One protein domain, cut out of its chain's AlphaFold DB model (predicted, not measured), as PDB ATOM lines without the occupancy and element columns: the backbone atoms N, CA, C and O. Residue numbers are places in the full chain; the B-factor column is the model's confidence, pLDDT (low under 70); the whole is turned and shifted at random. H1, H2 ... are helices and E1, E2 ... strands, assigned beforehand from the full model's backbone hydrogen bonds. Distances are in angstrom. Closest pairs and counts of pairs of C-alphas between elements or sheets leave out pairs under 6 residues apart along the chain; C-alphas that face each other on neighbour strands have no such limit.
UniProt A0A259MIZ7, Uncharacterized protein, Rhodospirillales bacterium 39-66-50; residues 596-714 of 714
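AT A GLANCE: This is residues 596 to 714 of the 714 residues of an uncharacterized protein of Rhodospirillales bacterium 39-66-50 (UniProt A0A259MIZ7). A long helix, H4, forms the core, with H1 side by side with it; H2, H5 and H6 pack round the later part of H4, and the two-stranded hairpin E1 E2 lies over its residues 636 to 648. The turn of that hairpin and the tail after H6 make the two ends of the long axis. The printed part has 119 residues, with six named helices and two named strands in the order H1 H2 H3 H4 H5 E1 E2 H6; the sheet E1 - E2 is antiparallel and the class is mostly helix. The whole is compact, with a radius of gyration of the C-alphas of 14.5 A, and only just elongated, spanning 52 by 26 by 20 A.

HOW THE PARTS SIT: H1, residues 596 to 613, and H2, residues 616 to 624, form a helical hairpin; they touch, closest at the C-alphas of Met 607 and Ile 619, 5.8 A. H3, residues 628 to 632, touches H1, with the C-alphas of Ala 596 and Glu 629 5.3 A apart. H4, residues 635 to 656, is the hub. It touches H1 at a shallow tilt of 17 degrees, the same way, closest at the C-alphas of Ala 611 and Ala 652, 4.2 A. H4 touches H2 with its residues 645 to 653 alone, closest at the C-alphas of Ser 616 and Ala 652, 5.1 A. H5, residues 659 to 666, forms a helical hairpin with H4 at a shallow tilt of 9 degrees, closest at the C-alphas of Ala 650 and Gly 662, 3.9 A. E1, residues 675 to 681, and E2, residues 687 to 695, form an antiparallel hairpin; N 680 and O 688, 2.8 A, and N 692 and O 676, 2.8 A, are within hydrogen-bond range. The closest C-alphas of H4 and E2 are those of Gln 637 and Phe 689, 5.2 A. H6, residues 699 to 708, touches H4, closest at the C-alphas of Ala 654 and Trp 706, 4.9 A. H1 and H6 are apart. Every O i to N i+4 pair is within hydrogen-bond range in H1, H2, H4 and H6; H5 has 3 of 4, and H3 has 0 of 1 but 2 of 2 O i to N i+3 pairs.

IN THESE COORDINATES: H1 begins at C-alpha 596, (-17.386, -40.380, -34.020), and is 26.6 A long. H2 measures 12.4 A, H3 7.5 A and H5 11.1 A. H4 runs 31.6 A from C-alpha 635, (-2.105, -41.726, -34.259). E1 is 17.6 A long and E2 21.1 A. H6, 14.1 A long, ends at C-alpha 708, (-8.613, -24.815, -65.169).

THE WHOLE: The two C-alphas farthest apart, those of Asn 684 and Asn 714, are 53.1 A apart. The printed part has no cut, and no link is long. Mean pLDDT of the printed part is 81.5; residues 681 to 686, 693 to 696, 708, 710 and 712 to 714 are under 70.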
ATOM      1  N   ALA A 596     -18.739 -40.906 -33.824       74.44
ATOM      2  CA  ALA A 596     -17.386 -40.380 -34.020       74.44
ATOM      3  C   ALA A 596     -16.931 -40.331 -35.486       74.44
ATOM      4  O   ALA A 596     -16.445 -39.299 -35.948       74.44
ATOM      5  N   TYR A 597     -17.091 -41.431 -36.225       77.69
ATOM      6  CA  TYR A 597     -16.602 -41.541 -37.604       77.69
ATOM      7  C   TYR A 597     -17.351 -40.606 -38.547       77.69
ATOM      8  O   TYR A 597     -16.730 -39.882 -39.320       77.69
ATOM      9  N   GLU A 598     -18.675 -40.557 -38.437       77.81
ATOM     10  CA  GLU A 598     -19.486 -39.721 -39.312       77.81
ATOM     11  C   GLU A 598     -19.339 -38.231 -39.010       77.81
ATOM     12  O   GLU A 598     -19.383 -37.429 -39.936       77.81
ATOM     13  N   ARG A 599     -19.105 -37.826 -37.750       84.06
ATOM     14  CA  ARG A 599     -18.774 -36.420 -37.449       84.06
ATOM     15  C   ARG A 599     -17.477 -35.995 -38.139       84.06
ATOM     16  O   ARG A 599     -17.406 -34.891 -38.674       84.06
ATOM     17  N   ILE A 600     -16.483 -36.881 -38.190       86.38
ATOM     18  CA  ILE A 600     -15.216 -36.642 -38.896       86.38
ATOM     19  C   ILE A 600     -15.414 -36.659 -40.422       86.38
ATOM     20  O   ILE A 600     -14.887 -35.788 -41.113       86.38
ATOM     21  N   GLU A 601     -16.203 -37.589 -40.961       84.56
ATOM     22  CA  GLU A 601     -16.523 -37.650 -42.395       84.56
ATOM     23  C   GLU A 601     -17.324 -36.425 -42.863       84.56
ATOM     24  O   GLU A 601     -17.030 -35.843 -43.910       84.56
ATOM     25  N   ASN A 602     -18.296 -35.982 -42.065       86.88
ATOM     26  CA  ASN A 602     -19.066 -34.768 -42.311       86.88
ATOM     27  C   ASN A 602     -18.164 -33.530 -42.284       86.88
ATOM     28  O   ASN A 602     -18.264 -32.686 -43.173       86.88
ATOM     29  N   TRP A 603     -17.244 -33.445 -41.317       88.62
ATOM     30  CA  TRP A 603     -16.238 -32.383 -41.239       88.62
ATOM     31  C   TRP A 603     -15.340 -32.344 -42.489       88.62
ATOM     32  O   TRP A 603     -15.193 -31.286 -43.106       88.62
ATOM     33  N   LEU A 604     -14.832 -33.498 -42.944       88.50
ATOM     34  CA  LEU A 604     -14.079 -33.602 -44.202       88.50
ATOM     35  C   LEU A 604     -14.935 -33.235 -45.427       88.50
ATOM     36  O   LEU A 604     -14.450 -32.556 -46.327       88.50
ATOM     37  N   SER A 605     -16.212 -33.619 -45.451       88.38
ATOM     38  CA  SER A 605     -17.142 -33.302 -46.547       88.38
ATOM     39  C   SER A 605     -17.430 -31.803 -46.668       88.38
ATOM     40  O   SER A 605     -17.571 -31.289 -47.780       88.38
ATOM     41  N   VAL A 606     -17.500 -31.082 -45.541       89.81
ATOM     42  CA  VAL A 606     -17.582 -29.615 -45.543       89.81
ATOM     43  C   VAL A 606     -16.297 -29.017 -46.110       89.81
ATOM     44  O   VAL A 606     -16.363 -28.158 -46.989       89.81
ATOM     45  N   MET A 607     -15.132 -29.485 -45.654       90.44
ATOM     46  CA  MET A 607     -13.841 -29.020 -46.171       90.44
ATOM     47  C   MET A 607     -13.674 -29.306 -47.669       90.44
ATOM     48  O   MET A 607     -13.152 -28.449 -48.373       90.44
ATOM     49  N   ASP A 608     -14.158 -30.444 -48.180       89.88
ATOM     50  CA  ASP A 608     -14.179 -30.769 -49.617       89.88
ATOM     51  C   ASP A 608     -15.012 -29.735 -50.397       89.88
ATOM     52  O   ASP A 608     -14.547 -29.140 -51.374       89.88
ATOM     53  N   ALA A 609     -16.207 -29.400 -49.903       87.56
ATOM     54  CA  ALA A 609     -17.050 -28.374 -50.517       87.56
ATOM     55  C   ALA A 609     -16.407 -26.970 -50.488       87.56
ATOM     56  O   ALA A 609     -16.471 -26.230 -51.475       87.56
ATOM     57  N   LEU A 610     -15.754 -26.593 -49.384       89.06
ATOM     58  CA  LEU A 610     -15.015 -25.327 -49.279       89.06
ATOM     59  C   LEU A 610     -13.783 -25.312 -50.194       89.06
ATOM     60  O   LEU A 610     -13.502 -24.297 -50.841       89.06
ATOM     61  N   ALA A 611     -13.085 -26.444 -50.311       88.38
ATOM     62  CA  ALA A 611     -11.939 -26.599 -51.195       88.38
ATOM     63  C   ALA A 611     -12.356 -26.412 -52.644       88.38
ATOM     64  O   ALA A 611     -11.702 -25.670 -53.376       88.38
ATOM     65  N   TRP A 612     -13.502 -26.973 -53.038       82.56
ATOM     66  CA  TRP A 612     -14.057 -26.765 -54.369       82.56
ATOM     67  C   TRP A 612     -14.240 -25.277 -54.717       82.56
ATOM     68  O   TRP A 612     -14.023 -24.888 -55.871       82.56
ATOM     69  N   ARG A 613     -14.609 -24.440 -53.743       78.56
ATOM     70  CA  ARG A 613     -14.793 -22.989 -53.918       78.56
ATOM     71  C   ARG A 613     -13.512 -22.166 -53.855       78.56
ATOM     72  O   ARG A 613     -13.542 -21.010 -54.261       78.56
ATOM     73  N   GLY A 614     -12.410 -22.738 -53.381       85.19
ATOM     74  CA  GLY A 614     -11.187 -21.984 -53.117       85.19
ATOM     75  C   GLY A 614     -11.195 -21.222 -51.786       85.19
ATOM     76  O   GLY A 614     -10.377 -20.324 -51.600       85.19
ATOM     77  N   SER A 615     -12.088 -21.564 -50.851       88.69
ATOM     78  CA  SER A 615     -12.240 -20.881 -49.554       88.69
ATOM     79  C   SER A 615     -11.190 -21.331 -48.524       88.69
ATOM     80  O   SER A 615     -11.540 -21.854 -47.467       88.69
ATOM     81  N   SER A 616      -9.897 -21.156 -48.820       89.94
ATOM     82  CA  SER A 616      -8.805 -21.654 -47.959       89.94
ATOM     83  C   SER A 616      -8.838 -21.089 -46.535       89.94
ATOM     84  O   SER A 616      -8.594 -21.833 -45.594       89.94
ATOM     85  N   ASP A 617      -9.195 -19.812 -46.363       88.56
ATOM     86  CA  ASP A 617      -9.233 -19.157 -45.046       88.56
ATOM     87  C   ASP A 617     -10.286 -19.814 -44.134       88.56
ATOM     88  O   ASP A 617     -10.085 -19.986 -42.933       88.56
ATOM     89  N   GLU A 618     -11.406 -20.254 -44.713       88.44
ATOM     90  CA  GLU A 618     -12.425 -21.003 -43.981       88.44
ATOM     91  C   GLU A 618     -11.962 -22.425 -43.667       88.44
ATOM     92  O   GLU A 618     -12.164 -22.898 -42.552       88.44
ATOM     93  N   ILE A 619     -11.295 -23.103 -44.602       89.25
ATOM     94  CA  ILE A 619     -10.714 -24.428 -44.339       89.25
ATOM     95  C   ILE A 619      -9.715 -24.347 -43.185       89.25
ATOM     96  O   ILE A 619      -9.734 -25.209 -42.308       89.25
ATOM     97  N   GLU A 620      -8.892 -23.300 -43.128       87.94
ATOM     98  CA  GLU A 620      -7.970 -23.076 -42.019       87.94
ATOM     99  C   GLU A 620      -8.716 -22.924 -40.681       87.94
ATOM    100  O   GLU A 620      -8.335 -23.550 -39.687       87.94
ATOM    101  N   LEU A 621      -9.812 -22.155 -40.650       86.19
ATOM    102  CA  LEU A 621     -10.670 -22.016 -39.466       86.19
ATOM    103  C   LEU A 621     -11.265 -23.360 -39.023       86.19
ATOM    104  O   LEU A 621     -11.228 -23.681 -37.833       86.19
ATOM    105  N   TRP A 622     -11.761 -24.166 -39.963       86.75
ATOM    106  CA  TRP A 622     -12.277 -25.510 -39.693       86.75
ATOM    107  C   TRP A 622     -11.175 -26.461 -39.204       86.75
ATOM    108  O   TRP A 622     -11.411 -27.275 -38.313       86.75
ATOM    109  N   ARG A 623      -9.946 -26.322 -39.716       87.75
ATOM    110  CA  ARG A 623      -8.787 -27.128 -39.302       87.75
ATOM    111  C   ARG A 623      -8.300 -26.799 -37.895       87.75
ATOM    112  O   ARG A 623      -7.832 -27.687 -37.189       87.75
ATOM    113  N   ARG A 624      -8.420 -25.535 -37.479       86.69
ATOM    114  CA  ARG A 624      -8.113 -25.088 -36.108       86.69
ATOM    115  C   ARG A 624      -9.157 -25.550 -35.087       86.69
ATOM    116  O   ARG A 624      -8.843 -25.599 -33.902       86.69
ATOM    117  N   ASN A 625     -10.359 -25.911 -35.538       85.00
ATOM    118  CA  ASN A 625     -11.468 -26.365 -34.699       85.00
ATOM    119  C   ASN A 625     -11.968 -27.756 -35.146       85.00
ATOM    120  O   ASN A 625     -13.100 -27.876 -35.619       85.00
ATOM    121  N   PRO A 626     -11.136 -28.813 -35.056       86.56
ATOM    122  CA  PRO A 626     -11.561 -30.156 -35.431       86.56
ATOM    123  C   PRO A 626     -12.607 -30.713 -34.446       86.56
ATOM    124  O   PRO A 626     -12.640 -30.295 -33.283       86.56
ATOM    125  N   PRO A 627     -13.426 -31.695 -34.867       86.88
ATOM    126  CA  PRO A 627     -14.342 -32.395 -33.969       86.88
ATOM    127  C   PRO A 627     -13.570 -33.075 -32.829       86.88
ATOM    128  O   PRO A 627     -12.478 -33.612 -33.039       86.88
ATOM    129  N   MET A 628     -14.137 -33.076 -31.617       86.38
ATOM    130  CA  MET A 628     -13.490 -33.649 -30.425       86.38
ATOM    131  C   MET A 628     -13.142 -35.132 -30.608       86.38
ATOM    132  O   MET A 628     -12.149 -35.623 -30.074       86.38
ATOM    133  N   GLU A 629     -13.928 -35.841 -31.409       86.81
ATOM    134  CA  GLU A 629     -13.782 -37.262 -31.705       86.81
ATOM    135  C   GLU A 629     -12.507 -37.573 -32.486       86.81
ATOM    136  O   GLU A 629     -11.995 -38.689 -32.396       86.81
ATOM    137  N   LEU A 630     -11.915 -36.586 -33.166       86.12
ATOM    138  CA  LEU A 630     -10.616 -36.744 -33.814       86.12
ATOM    139  C   LEU A 630      -9.509 -37.098 -32.801       86.12
ATOM    140  O   LEU A 630      -8.580 -37.842 -33.120       86.12
ATOM    141  N   ALA A 631      -9.623 -36.614 -31.559       86.00
ATOM    142  CA  ALA A 631      -8.692 -36.942 -30.480       86.00
ATOM    143  C   ALA A 631      -8.838 -38.391 -29.977       86.00
ATOM    144  O   ALA A 631      -7.923 -38.906 -29.336       86.00
ATOM    145  N   SER A 632      -9.967 -39.045 -30.272       84.94
ATOM    146  CA  SER A 632     -10.240 -40.436 -29.884       84.94
ATOM    147  C   SER A 632      -9.652 -41.468 -30.853       84.94
ATOM    148  O   SER A 632      -9.512 -42.634 -30.489       84.94
ATOM    149  N   LEU A 633      -9.271 -41.041 -32.063       85.94
ATOM    150  CA  LEU A 633      -8.609 -41.891 -33.051       85.94
ATOM    151  C   LEU A 633      -7.155 -42.183 -32.659       85.94
ATOM    152  O   LEU A 633      -6.502 -41.366 -31.996       85.94
ATOM    153  N   ASP A 634      -6.639 -43.326 -33.122       88.56
ATOM    154  CA  ASP A 634      -5.210 -43.637 -33.041       88.56
ATOM    155  C   ASP A 634      -4.358 -42.656 -33.872       88.56
ATOM    156  O   ASP A 634      -4.875 -41.857 -34.659       88.56
ATOM    157  N   GLU A 635      -3.043 -42.676 -33.649       90.12
ATOM    158  CA  GLU A 635      -2.105 -41.726 -34.259       90.12
ATOM    159  C   GLU A 635      -2.115 -41.789 -35.795       90.12
ATOM    160  O   GLU A 635      -2.182 -40.745 -36.444       90.12
ATOM    161  N   ASP A 636      -2.152 -42.993 -36.372       88.19
ATOM    162  CA  ASP A 636      -2.169 -43.201 -37.824       88.19
ATOM    163  C   ASP A 636      -3.457 -42.662 -38.466       88.19
ATOM    164  O   ASP A 636      -3.424 -41.976 -39.489       88.19
ATOM    165  N   GLN A 637      -4.611 -42.966 -37.862       89.31
ATOM    166  CA  GLN A 637      -5.922 -42.509 -38.317       89.31
ATOM    167  C   GLN A 637      -6.044 -40.988 -38.203       89.31
ATOM    168  O   GLN A 637      -6.543 -40.325 -39.115       89.31
ATOM    169  N   ARG A 638      -5.552 -40.416 -37.100       90.81
ATOM    170  CA  ARG A 638      -5.544 -38.968 -36.890       90.81
ATOM    171  C   ARG A 638      -4.658 -38.262 -37.911       90.81
ATOM    172  O   ARG A 638      -5.096 -37.261 -38.478       90.81
ATOM    173  N   ALA A 639      -3.463 -38.792 -38.171       90.38
ATOM    174  CA  ALA A 639      -2.563 -38.272 -39.196       90.38
ATOM    175  C   ALA A 639      -3.231 -38.299 -40.579       90.38
ATOM    176  O   ALA A 639      -3.257 -37.282 -41.260       90.38
ATOM    177  N   CYS A 640      -3.884 -39.407 -40.943       89.31
ATOM    178  CA  CYS A 640      -4.629 -39.546 -42.200       89.31
ATOM    179  C   CYS A 640      -5.693 -38.458 -42.408       89.31
ATOM    180  O   CYS A 640      -5.756 -37.819 -43.467       89.31
ATOM    181  N   VAL A 641      -6.504 -38.192 -41.383       90.06
ATOM    182  CA  VAL A 641      -7.543 -37.153 -41.431       90.06
ATOM    183  C   VAL A 641      -6.931 -35.747 -41.532       90.06
ATOM    184  O   VAL A 641      -7.394 -34.928 -42.327       90.06
ATOM    185  N   GLN A 642      -5.872 -35.459 -40.769       90.81
ATOM    186  CA  GLN A 642      -5.185 -34.159 -40.792       90.81
ATOM    187  C   GLN A 642      -4.465 -33.888 -42.120       90.81
ATOM    188  O   GLN A 642      -4.468 -32.758 -42.624       90.81
ATOM    189  N   ASP A 643      -3.885 -34.928 -42.708       91.06
ATOM    190  CA  ASP A 643      -3.224 -34.873 -44.005       91.06
ATOM    191  C   ASP A 643      -4.240 -34.604 -45.117       91.06
ATOM    192  O   ASP A 643      -4.009 -33.738 -45.963       91.06
ATOM    193  N   THR A 644      -5.427 -35.213 -45.036       90.56
ATOM    194  CA  THR A 644      -6.544 -34.923 -45.952       90.56
ATOM    195  C   THR A 644      -7.022 -33.481 -45.835       90.56
ATOM    196  O   THR A 644      -7.161 -32.802 -46.851       90.56
ATOM    197  N   ALA A 645      -7.215 -32.974 -44.616       91.19
ATOM    198  CA  ALA A 645      -7.593 -31.577 -44.403       91.19
ATOM    199  C   ALA A 645      -6.550 -30.601 -44.980       91.19
ATOM    200  O   ALA A 645      -6.904 -29.576 -45.561       91.19
ATOM    201  N   THR A 646      -5.261 -30.938 -44.874       92.06
ATOM    202  CA  THR A 646      -4.175 -30.138 -45.462       92.06
ATOM    203  C   THR A 646      -4.142 -30.235 -46.989       92.06
ATOM    204  O   THR A 646      -3.911 -29.238 -47.669       92.06
ATOM    205  N   GLY A 647      -4.418 -31.412 -47.550       90.44
ATOM    206  CA  GLY A 647      -4.579 -31.593 -48.990       90.44
ATOM    207  C   GLY A 647      -5.740 -30.773 -49.560       90.44
ATOM    208  O   GLY A 647      -5.587 -30.110 -50.583       90.44
ATOM    209  N   LEU A 648      -6.879 -30.742 -48.863       91.81
ATOM    210  CA  LEU A 648      -8.039 -29.920 -49.225       91.81
ATOM    211  C   LEU A 648      -7.727 -28.414 -49.170       91.81
ATOM    212  O   LEU A 648      -8.121 -27.674 -50.072       91.81
ATOM    213  N   GLU A 649      -6.960 -27.961 -48.176       93.12
ATOM    214  CA  GLU A 649      -6.446 -26.584 -48.113       93.12
ATOM    215  C   GLU A 649      -5.550 -26.255 -49.317       93.12
ATOM    216  O   GLU A 649      -5.724 -25.213 -49.952       93.12
ATOM    217  N   ALA A 650      -4.646 -27.164 -49.691       91.94
ATOM    218  CA  ALA A 650      -3.791 -26.995 -50.862       91.94
ATOM    219  C   ALA A 650      -4.606 -26.855 -52.157       91.94
ATOM    220  O   ALA A 650      -4.316 -25.988 -52.987       91.94
ATOM    221  N   VAL A 651      -5.664 -27.660 -52.313       88.94
ATOM    222  CA  VAL A 651      -6.601 -27.554 -53.443       88.94
ATOM    223  C   VAL A 651      -7.322 -26.209 -53.440       88.94
ATOM    224  O   VAL A 651      -7.456 -25.584 -54.495       88.94
ATOM    225  N   ALA A 652      -7.762 -25.741 -52.273       90.44
ATOM    226  CA  ALA A 652      -8.429 -24.455 -52.145       90.44
ATOM    227  C   ALA A 652      -7.512 -23.298 -52.568       90.44
ATOM    228  O   ALA A 652      -7.925 -22.449 -53.359       90.44
ATOM    229  N   LEU A 653      -6.257 -23.307 -52.104       91.38
ATOM    230  CA  LEU A 653      -5.223 -22.334 -52.468       91.38
ATOM    231  C   LEU A 653      -4.964 -22.320 -53.979       91.38
ATOM    232  O   LEU A 653      -5.022 -21.261 -54.608       91.38
ATOM    233  N   ALA A 654      -4.792 -23.496 -54.589       87.44
ATOM    234  CA  ALA A 654      -4.634 -23.614 -56.035       87.44
ATOM    235  C   ALA A 654      -5.851 -23.052 -56.796       87.44
ATOM    236  O   ALA A 654      -5.696 -22.296 -57.754       87.44
ATOM    237  N   ARG A 655      -7.077 -23.343 -56.346       86.19
ATOM    238  CA  ARG A 655      -8.307 -22.857 -56.995       86.19
ATOM    239  C   ARG A 655      -8.534 -21.355 -56.862       86.19
ATOM    240  O   ARG A 655      -9.124 -20.780 -57.774       86.19
ATOM    241  N   ARG A 656      -8.077 -20.714 -55.780       86.88
ATOM    242  CA  ARG A 656      -8.148 -19.245 -55.614       86.88
ATOM    243  C   ARG A 656      -6.992 -18.485 -56.270       86.88
ATOM    244  O   ARG A 656      -7.012 -17.260 -56.256       86.88
ATOM    245  N   GLY A 657      -6.008 -19.189 -56.834       84.69
ATOM    246  CA  GLY A 657      -4.900 -18.595 -57.591       84.69
ATOM    247  C   GLY A 657      -3.532 -18.638 -56.901       84.69
ATOM    248  O   GLY A 657      -2.537 -18.312 -57.544       84.69
ATOM    249  N   ASP A 658      -3.447 -19.094 -55.649       88.06
ATOM    250  CA  ASP A 658      -2.198 -19.192 -54.878       88.06
ATOM    251  C   ASP A 658      -1.589 -20.602 -54.966       88.06
ATOM    252  O   ASP A 658      -1.547 -21.383 -54.011       88.06
ATOM    253  N   LEU A 659      -1.147 -20.960 -56.174       86.50
ATOM    254  CA  LEU A 659      -0.570 -22.277 -56.447       86.50
ATOM    255  C   LEU A 659       0.732 -22.519 -55.668       86.50
ATOM    256  O   LEU A 659       0.999 -23.649 -55.270       86.50
ATOM    257  N   GLU A 660       1.540 -21.484 -55.431       85.50
ATOM    258  CA  GLU A 660       2.806 -21.606 -54.699       85.50
ATOM    259  C   GLU A 660       2.570 -22.039 -53.247       85.50
ATOM    260  O   GLU A 660       3.198 -23.000 -52.790       85.50
ATOM    261  N   ALA A 661       1.644 -21.382 -52.539       86.75
ATOM    262  CA  ALA A 661       1.280 -21.783 -51.186       86.75
ATOM    263  C   ALA A 661       0.686 -23.200 -51.166       86.75
ATOM    264  O   ALA A 661       1.090 -24.016 -50.337       86.75
ATOM    265  N   GLY A 662      -0.192 -23.529 -52.121       88.75
ATOM    266  CA  GLY A 662      -0.775 -24.869 -52.234       88.75
ATOM    267  C   GLY A 662       0.273 -25.966 -52.456       88.75
ATOM    268  O   GLY A 662       0.275 -26.976 -51.753       88.75
ATOM    269  N   LEU A 663       1.219 -25.763 -53.379       85.94
ATOM    270  CA  LEU A 663       2.292 -26.725 -53.653       85.94
ATOM    271  C   LEU A 663       3.190 -26.940 -52.430       85.94
ATOM    272  O   LEU A 663       3.557 -28.079 -52.136       85.94
ATOM    273  N   ARG A 664       3.514 -25.878 -51.683       86.12
ATOM    274  CA  ARG A 664       4.328 -25.978 -50.460       86.12
ATOM    275  C   ARG A 664       3.697 -26.862 -49.385       86.12
ATOM    276  O   ARG A 664       4.434 -27.509 -48.650       86.12
ATOM    277  N   LEU A 665       2.366 -26.936 -49.314       87.69
ATOM    278  CA  LEU A 665       1.675 -27.790 -48.344       87.69
ATOM    279  C   LEU A 665       1.814 -29.291 -48.638       87.69
ATOM    280  O   LEU A 665       1.662 -30.093 -47.714       87.69
ATOM    281  N   VAL A 666       2.095 -29.679 -49.888       85.69
ATOM    282  CA  VAL A 666       2.100 -31.092 -50.320       85.69
ATOM    283  C   VAL A 666       3.458 -31.602 -50.795       85.69
ATOM    284  O   VAL A 666       3.712 -32.804 -50.737       85.69
ATOM    285  N   VAL A 667       4.348 -30.719 -51.257       79.75
ATOM    286  CA  VAL A 667       5.567 -31.114 -51.975       79.75
ATOM    287  C   VAL A 667       6.522 -31.949 -51.123       79.75
ATOM    288  O   VAL A 667       7.149 -32.857 -51.656       79.75
ATOM    289  N   ASP A 668       6.610 -31.704 -49.818       79.81
ATOM    290  CA  ASP A 668       7.517 -32.431 -48.917       79.81
ATOM    291  C   ASP A 668       6.850 -33.609 -48.195       79.81
ATOM    292  O   ASP A 668       7.502 -34.306 -47.425       79.81
ATOM    293  N   ARG A 669       5.564 -33.858 -48.469       81.12
ATOM    294  CA  ARG A 669       4.815 -34.992 -47.914       81.12
ATOM    295  C   ARG A 669       5.081 -36.266 -48.699       81.12
ATOM    296  O   ARG A 669       5.233 -36.207 -49.923       81.12
ATOM    297  N   ASP A 670       5.050 -37.409 -48.027       78.38
ATOM    298  CA  ASP A 670       5.142 -38.715 -48.681       78.38
ATOM    299  C   ASP A 670       3.912 -38.985 -49.557       78.38
ATOM    300  O   ASP A 670       2.823 -38.476 -49.297       78.38
ATOM    301  N   LEU A 671       4.042 -39.838 -50.580       71.38
ATOM    302  CA  LEU A 671       2.924 -40.151 -51.486       71.38
ATOM    303  C   LEU A 671       1.679 -40.655 -50.743       71.38
ATOM    304  O   LEU A 671       0.565 -40.282 -51.098       71.38
ATOM    305  N   ARG A 672       1.860 -41.456 -49.684       74.19
ATOM    306  CA  ARG A 672       0.747 -41.937 -48.853       74.19
ATOM    307  C   ARG A 672       0.013 -40.778 -48.172       74.19
ATOM    308  O   ARG A 672      -1.206 -40.731 -48.234       74.19
ATOM    309  N   GLN A 673       0.748 -39.807 -47.630       81.88
ATOM    310  CA  GLN A 673       0.220 -38.602 -46.967       81.88
ATOM    311  C   GLN A 673      -0.491 -37.634 -47.930       81.88
ATOM    312  O   GLN A 673      -1.116 -36.668 -47.503       81.88
ATOM    313  N   ARG A 674      -0.394 -37.867 -49.244       79.19
ATOM    314  CA  ARG A 674      -1.144 -37.136 -50.277       79.19
ATOM    315  C   ARG A 674      -2.423 -37.867 -50.702       79.19
ATOM    316  O   ARG A 674      -3.113 -37.408 -51.612       79.19
ATOM    317  N   GLY A 675      -2.735 -39.014 -50.101       74.88
ATOM    318  CA  GLY A 675      -3.989 -39.733 -50.315       74.88
ATOM    319  C   GLY A 675      -5.162 -39.078 -49.584       74.88
ATOM    320  O   GLY A 675      -4.981 -38.422 -48.560       74.88
ATOM    321  N   TYR A 676      -6.374 -39.283 -50.097       80.25
ATOM    322  CA  TYR A 676      -7.598 -38.936 -49.374       80.25
ATOM    323  C   TYR A 676      -7.862 -39.977 -48.280       80.25
ATOM    324  O   TYR A 676      -7.741 -41.177 -48.536       80.25
ATOM    325  N   CYS A 677      -8.230 -39.549 -47.075       83.94
ATOM    326  CA  CYS A 677      -8.563 -40.455 -45.984       83.94
ATOM    327  C   CYS A 677      -9.980 -41.002 -46.160       83.94
ATOM    328  O   CYS A 677     -10.949 -40.245 -46.180       83.94
ATOM    329  N   VAL A 678     -10.102 -42.320 -46.291       77.62
ATOM    330  CA  VAL A 678     -11.377 -43.015 -46.490       77.62
ATOM    331  C   VAL A 678     -11.670 -43.930 -45.313       77.62
ATOM    332  O   VAL A 678     -10.763 -44.454 -44.663       77.62
ATOM    333  N   VAL A 679     -12.952 -44.150 -45.045       76.62
ATOM    334  CA  VAL A 679     -13.371 -45.129 -44.045       76.62
ATOM    335  C   VAL A 679     -13.351 -46.520 -44.684       76.62
ATOM    336  O   VAL A 679     -14.032 -46.767 -45.678       76.62
ATOM    337  N   ARG A 680     -12.569 -47.444 -44.119       72.44
ATOM    338  CA  ARG A 680     -12.533 -48.859 -44.509       72.44
ATOM    339  C   ARG A 680     -13.130 -49.723 -43.402       72.44
ATOM    340  O   ARG A 680     -12.898 -49.482 -42.218       72.44
ATOM    341  N   VAL A 681     -13.872 -50.756 -43.796       67.69
ATOM    342  CA  VAL A 681     -14.339 -51.803 -42.879       67.69
ATOM    343  C   VAL A 681     -13.318 -52.932 -42.902       67.69
ATOM    344  O   VAL A 681     -13.091 -53.560 -43.937       67.69
ATOM    345  N   ASN A 682     -12.678 -53.185 -41.764       62.75
ATOM    346  CA  ASN A 682     -11.750 -54.303 -41.637       62.75
ATOM    347  C   ASN A 682     -12.513 -55.634 -41.527       62.75
ATOM    348  O   ASN A 682     -13.700 -55.660 -41.213       62.75
ATOM    349  N   ARG A 683     -11.817 -56.770 -41.698       55.16
ATOM    350  CA  ARG A 683     -12.404 -58.128 -41.581       55.16
ATOM    351  C   ARG A 683     -13.118 -58.411 -40.248       55.16
ATOM    352  O   ARG A 683     -13.899 -59.349 -40.184       55.16
ATOM    353  N   ASN A 684     -12.858 -57.606 -39.218       58.84
ATOM    354  CA  ASN A 684     -13.489 -57.694 -37.899       58.84
ATOM    355  C   ASN A 684     -14.648 -56.688 -37.724       58.84
ATOM    356  O   ASN A 684     -14.947 -56.321 -36.593       58.84
ATOM    357  N   GLU A 685     -15.215 -56.160 -38.817       56.69
ATOM    358  CA  GLU A 685     -16.313 -55.170 -38.827       56.69
ATOM    359  C   GLU A 685     -16.013 -53.864 -38.065       56.69
ATOM    360  O   GLU A 685     -16.903 -53.093 -37.716       56.69
ATOM    361  N   THR A 686     -14.731 -53.581 -37.829       64.56
ATOM    362  CA  THR A 686     -14.275 -52.329 -37.221       64.56
ATOM    363  C   THR A 686     -13.988 -51.308 -38.315       64.56
ATOM    364  O   THR A 686     -13.212 -51.571 -39.240       64.56
ATOM    365  N   TRP A 687     -14.634 -50.149 -38.206       70.44
ATOM    366  CA  TRP A 687     -14.414 -48.998 -39.076       70.44
ATOM    367  C   TRP A 687     -13.054 -48.373 -38.747       70.44
ATOM    368  O   TRP A 687     -12.749 -48.116 -37.583       70.44
ATOM    369  N   ARG A 688     -12.211 -48.150 -39.755       79.62
ATOM    370  CA  ARG A 688     -10.903 -47.502 -39.601       79.62
ATOM    371  C   ARG A 688     -10.695 -46.488 -40.715       79.62
ATOM    372  O   ARG A 688     -10.974 -46.782 -41.875       79.62
ATOM    373  N   PHE A 689     -10.166 -45.323 -40.368       81.06
ATOM    374  CA  PHE A 689      -9.654 -44.374 -41.350       81.06
ATOM    375  C   PHE A 689      -8.317 -44.863 -41.920       81.06
ATOM    376  O   PHE A 689      -7.387 -45.166 -41.173       81.06
ATOM    377  N   ASP A 690      -8.205 -44.955 -43.240       82.50
ATOM    378  CA  ASP A 690      -6.936 -45.244 -43.909       82.50
ATOM    379  C   ASP A 690      -6.851 -44.471 -45.220       82.50
ATOM    380  O   ASP A 690      -7.856 -44.034 -45.788       82.50
ATOM    381  N   TYR A 691      -5.633 -44.302 -45.711       80.44
ATOM    382  CA  TYR A 691      -5.400 -43.622 -46.970       80.44
ATOM    383  C   TYR A 691      -6.014 -44.419 -48.128       80.44
ATOM    384  O   TYR A 691      -5.938 -45.653 -48.203       80.44
ATOM    385  N   ALA A 692      -6.619 -43.704 -49.073       70.56
ATOM    386  CA  ALA A 692      -6.924 -44.255 -50.379       70.56
ATOM    387  C   ALA A 692      -5.633 -44.785 -51.028       70.56
ATOM    388  O   ALA A 692      -4.547 -44.239 -50.837       70.56
ATOM    389  N   GLU A 693      -5.750 -45.853 -51.817       62.34
ATOM    390  CA  GLU A 693      -4.597 -46.493 -52.475       62.34
ATOM    391  C   GLU A 693      -3.903 -45.587 -53.499       62.34
ATOM    392  O   GLU A 693      -2.754 -45.821 -53.868       62.34
ATOM    393  N   THR A 694      -4.594 -44.536 -53.936       61.56
ATOM    394  CA  THR A 694      -4.124 -43.591 -54.941       61.56
ATOM    395  C   THR A 694      -3.862 -42.218 -54.311       61.56
ATOM    396  O   THR A 694      -4.772 -41.671 -53.678       61.56
ATOM    397  N   PRO A 695      -2.663 -41.622 -54.490       62.06
ATOM    398  CA  PRO A 695      -2.409 -40.244 -54.079       62.06
ATOM    399  C   PRO A 695      -3.297 -39.292 -54.890       62.06
ATOM    400  O   PRO A 695      -3.360 -39.387 -56.114       62.06
ATOM    401  N   PHE A 696      -3.994 -38.384 -54.204       67.56
ATOM    402  CA  PHE A 696      -4.962 -37.474 -54.822       67.56
ATOM    403  C   PHE A 696      -4.487 -36.017 -54.786       67.56
ATOM    404  O   PHE A 696      -4.591 -35.297 -55.778       67.56
ATOM    405  N   PHE A 697      -3.916 -35.582 -53.661       76.38
ATOM    406  CA  PHE A 697      -3.391 -34.231 -53.446       76.38
ATOM    407  C   PHE A 697      -1.969 -34.080 -54.003       76.38
ATOM    408  O   PHE A 697      -1.049 -33.642 -53.312       76.38
ATOM    409  N   ASP A 698      -1.766 -34.510 -55.246       77.50
ATOM    410  CA  ASP A 698      -0.470 -34.442 -55.911       77.50
ATOM    411  C   ASP A 698      -0.266 -33.116 -56.668       77.50
ATOM    412  O   ASP A 698      -1.182 -32.308 -56.859       77.50
ATOM    413  N   LEU A 699       0.973 -32.879 -57.114       80.62
ATOM    414  CA  LEU A 699       1.323 -31.656 -57.839       80.62
ATOM    415  C   LEU A 699       0.542 -31.514 -59.155       80.62
ATOM    416  O   LEU A 699       0.273 -30.388 -59.575       80.62
ATOM    417  N   ARG A 700       0.166 -32.624 -59.805       80.69
ATOM    418  CA  ARG A 700      -0.596 -32.589 -61.062       80.69
ATOM    419  C   ARG A 700      -1.964 -31.998 -60.818       80.69
ATOM    420  O   ARG A 700      -2.355 -31.082 -61.534       80.69
ATOM    421  N   TYR A 701      -2.671 -32.515 -59.817       78.00
ATOM    422  CA  TYR A 701      -4.033 -32.109 -59.516       78.00
ATOM    423  C   TYR A 701      -4.095 -30.612 -59.198       78.00
ATOM    424  O   TYR A 701      -4.920 -29.898 -59.767       78.00
ATOM    425  N   LEU A 702      -3.183 -30.115 -58.353       84.75
ATOM    426  CA  LEU A 702      -3.131 -28.696 -57.983       84.75
ATOM    427  C   LEU A 702      -2.860 -27.789 -59.187       84.75
ATOM    428  O   LEU A 702      -3.553 -26.790 -59.375       84.75
ATOM    429  N   VAL A 703      -1.893 -28.153 -60.032       81.38
ATOM    430  CA  VAL A 703      -1.586 -27.397 -61.253       81.38
ATOM    431  C   VAL A 703      -2.765 -27.418 -62.223       81.38
ATOM    432  O   VAL A 703      -3.134 -26.374 -62.752       81.38
ATOM    433  N   GLN A 704      -3.397 -28.575 -62.429       75.06
ATOM    434  CA  GLN A 704      -4.553 -28.713 -63.316       75.06
ATOM    435  C   GLN A 704      -5.749 -27.889 -62.839       75.06
ATOM    436  O   GLN A 704      -6.412 -27.265 -63.662       75.06
ATOM    437  N   GLU A 705      -6.016 -27.846 -61.533       75.75
ATOM    438  CA  GLU A 705      -7.069 -27.002 -60.963       75.75
ATOM    439  C   GLU A 705      -6.755 -25.508 -61.070       75.75
ATOM    440  O   GLU A 705      -7.636 -24.725 -61.425       75.75
ATOM    441  N   TRP A 706      -5.509 -25.109 -60.801       81.88
ATOM    442  CA  TRP A 706      -5.077 -23.718 -60.937       81.88
ATOM    443  C   TRP A 706      -5.198 -23.237 -62.382       81.88
ATOM    444  O   TRP A 706      -5.781 -22.181 -62.636       81.88
ATOM    445  N   VAL A 707      -4.720 -24.053 -63.328       71.69
ATOM    446  CA  VAL A 707      -4.879 -23.800 -64.757       71.69
ATOM    447  C   VAL A 707      -6.362 -23.694 -65.062       71.69
ATOM    448  O   VAL A 707      -6.766 -22.587 -65.393       71.69
ATOM    449  N   ALA A 708      -7.178 -24.736 -64.828       65.69
ATOM    450  CA  ALA A 708      -8.613 -24.815 -65.169       65.69
ATOM    451  C   ALA A 708      -9.458 -23.583 -64.809       65.69
ATOM    452  O   ALA A 708     -10.496 -23.344 -65.425       65.69
ATOM    453  N   ARG A 709      -9.050 -22.831 -63.783       70.81
ATOM    454  CA  ARG A 709      -9.714 -21.615 -63.297       70.81
ATOM    455  C   ARG A 709      -9.289 -20.331 -64.019       70.81
ATOM    456  O   ARG A 709      -9.814 -19.269 -63.713       70.81
ATOM    457  N   GLY A 710      -8.390 -20.433 -64.991       65.69
ATOM    458  CA  GLY A 710      -7.901 -19.334 -65.820       65.69
ATOM    459  C   GLY A 710      -6.738 -18.556 -65.205       65.69
ATOM    460  O   GLY A 710      -6.297 -17.578 -65.797       65.69
ATOM    461  N   HIS A 711      -6.201 -18.983 -64.060       77.12
ATOM    462  CA  HIS A 711      -5.146 -18.241 -63.351       77.12
ATOM    463  C   HIS A 711      -3.810 -18.206 -64.089       77.12
ATOM    464  O   HIS A 711      -2.974 -17.365 -63.796       77.12
ATOM    465  N   ALA A 712      -3.608 -19.117 -65.038       66.62
ATOM    466  CA  ALA A 712      -2.406 -19.163 -65.859       66.62
ATOM    467  C   ALA A 712      -2.415 -18.166 -67.033       66.62
ATOM    468  O   ALA A 712      -1.377 -17.977 -67.662       66.62
ATOM    469  N   LEU A 713      -3.577 -17.573 -67.341       60.16
ATOM    470  CA  LEU A 713      -3.771 -16.604 -68.428       60.16
ATOM    471  C   LEU A 713      -3.822 -15.145 -67.944       60.16
ATOM    472  O   LEU A 713      -3.822 -14.238 -68.777       60.16
ATOM    473  N   ASN A 714      -3.873 -14.937 -66.626       48.62
ATOM    474  CA  ASN A 714      -3.824 -13.638 -65.949       48.62
ATOM    475  C   ASN A 714      -2.434 -13.422 -65.345       48.62
ATOM    476  O   ASN A 714      -2.008 -12.248 -65.275       48.62
TER     477      ASN A 714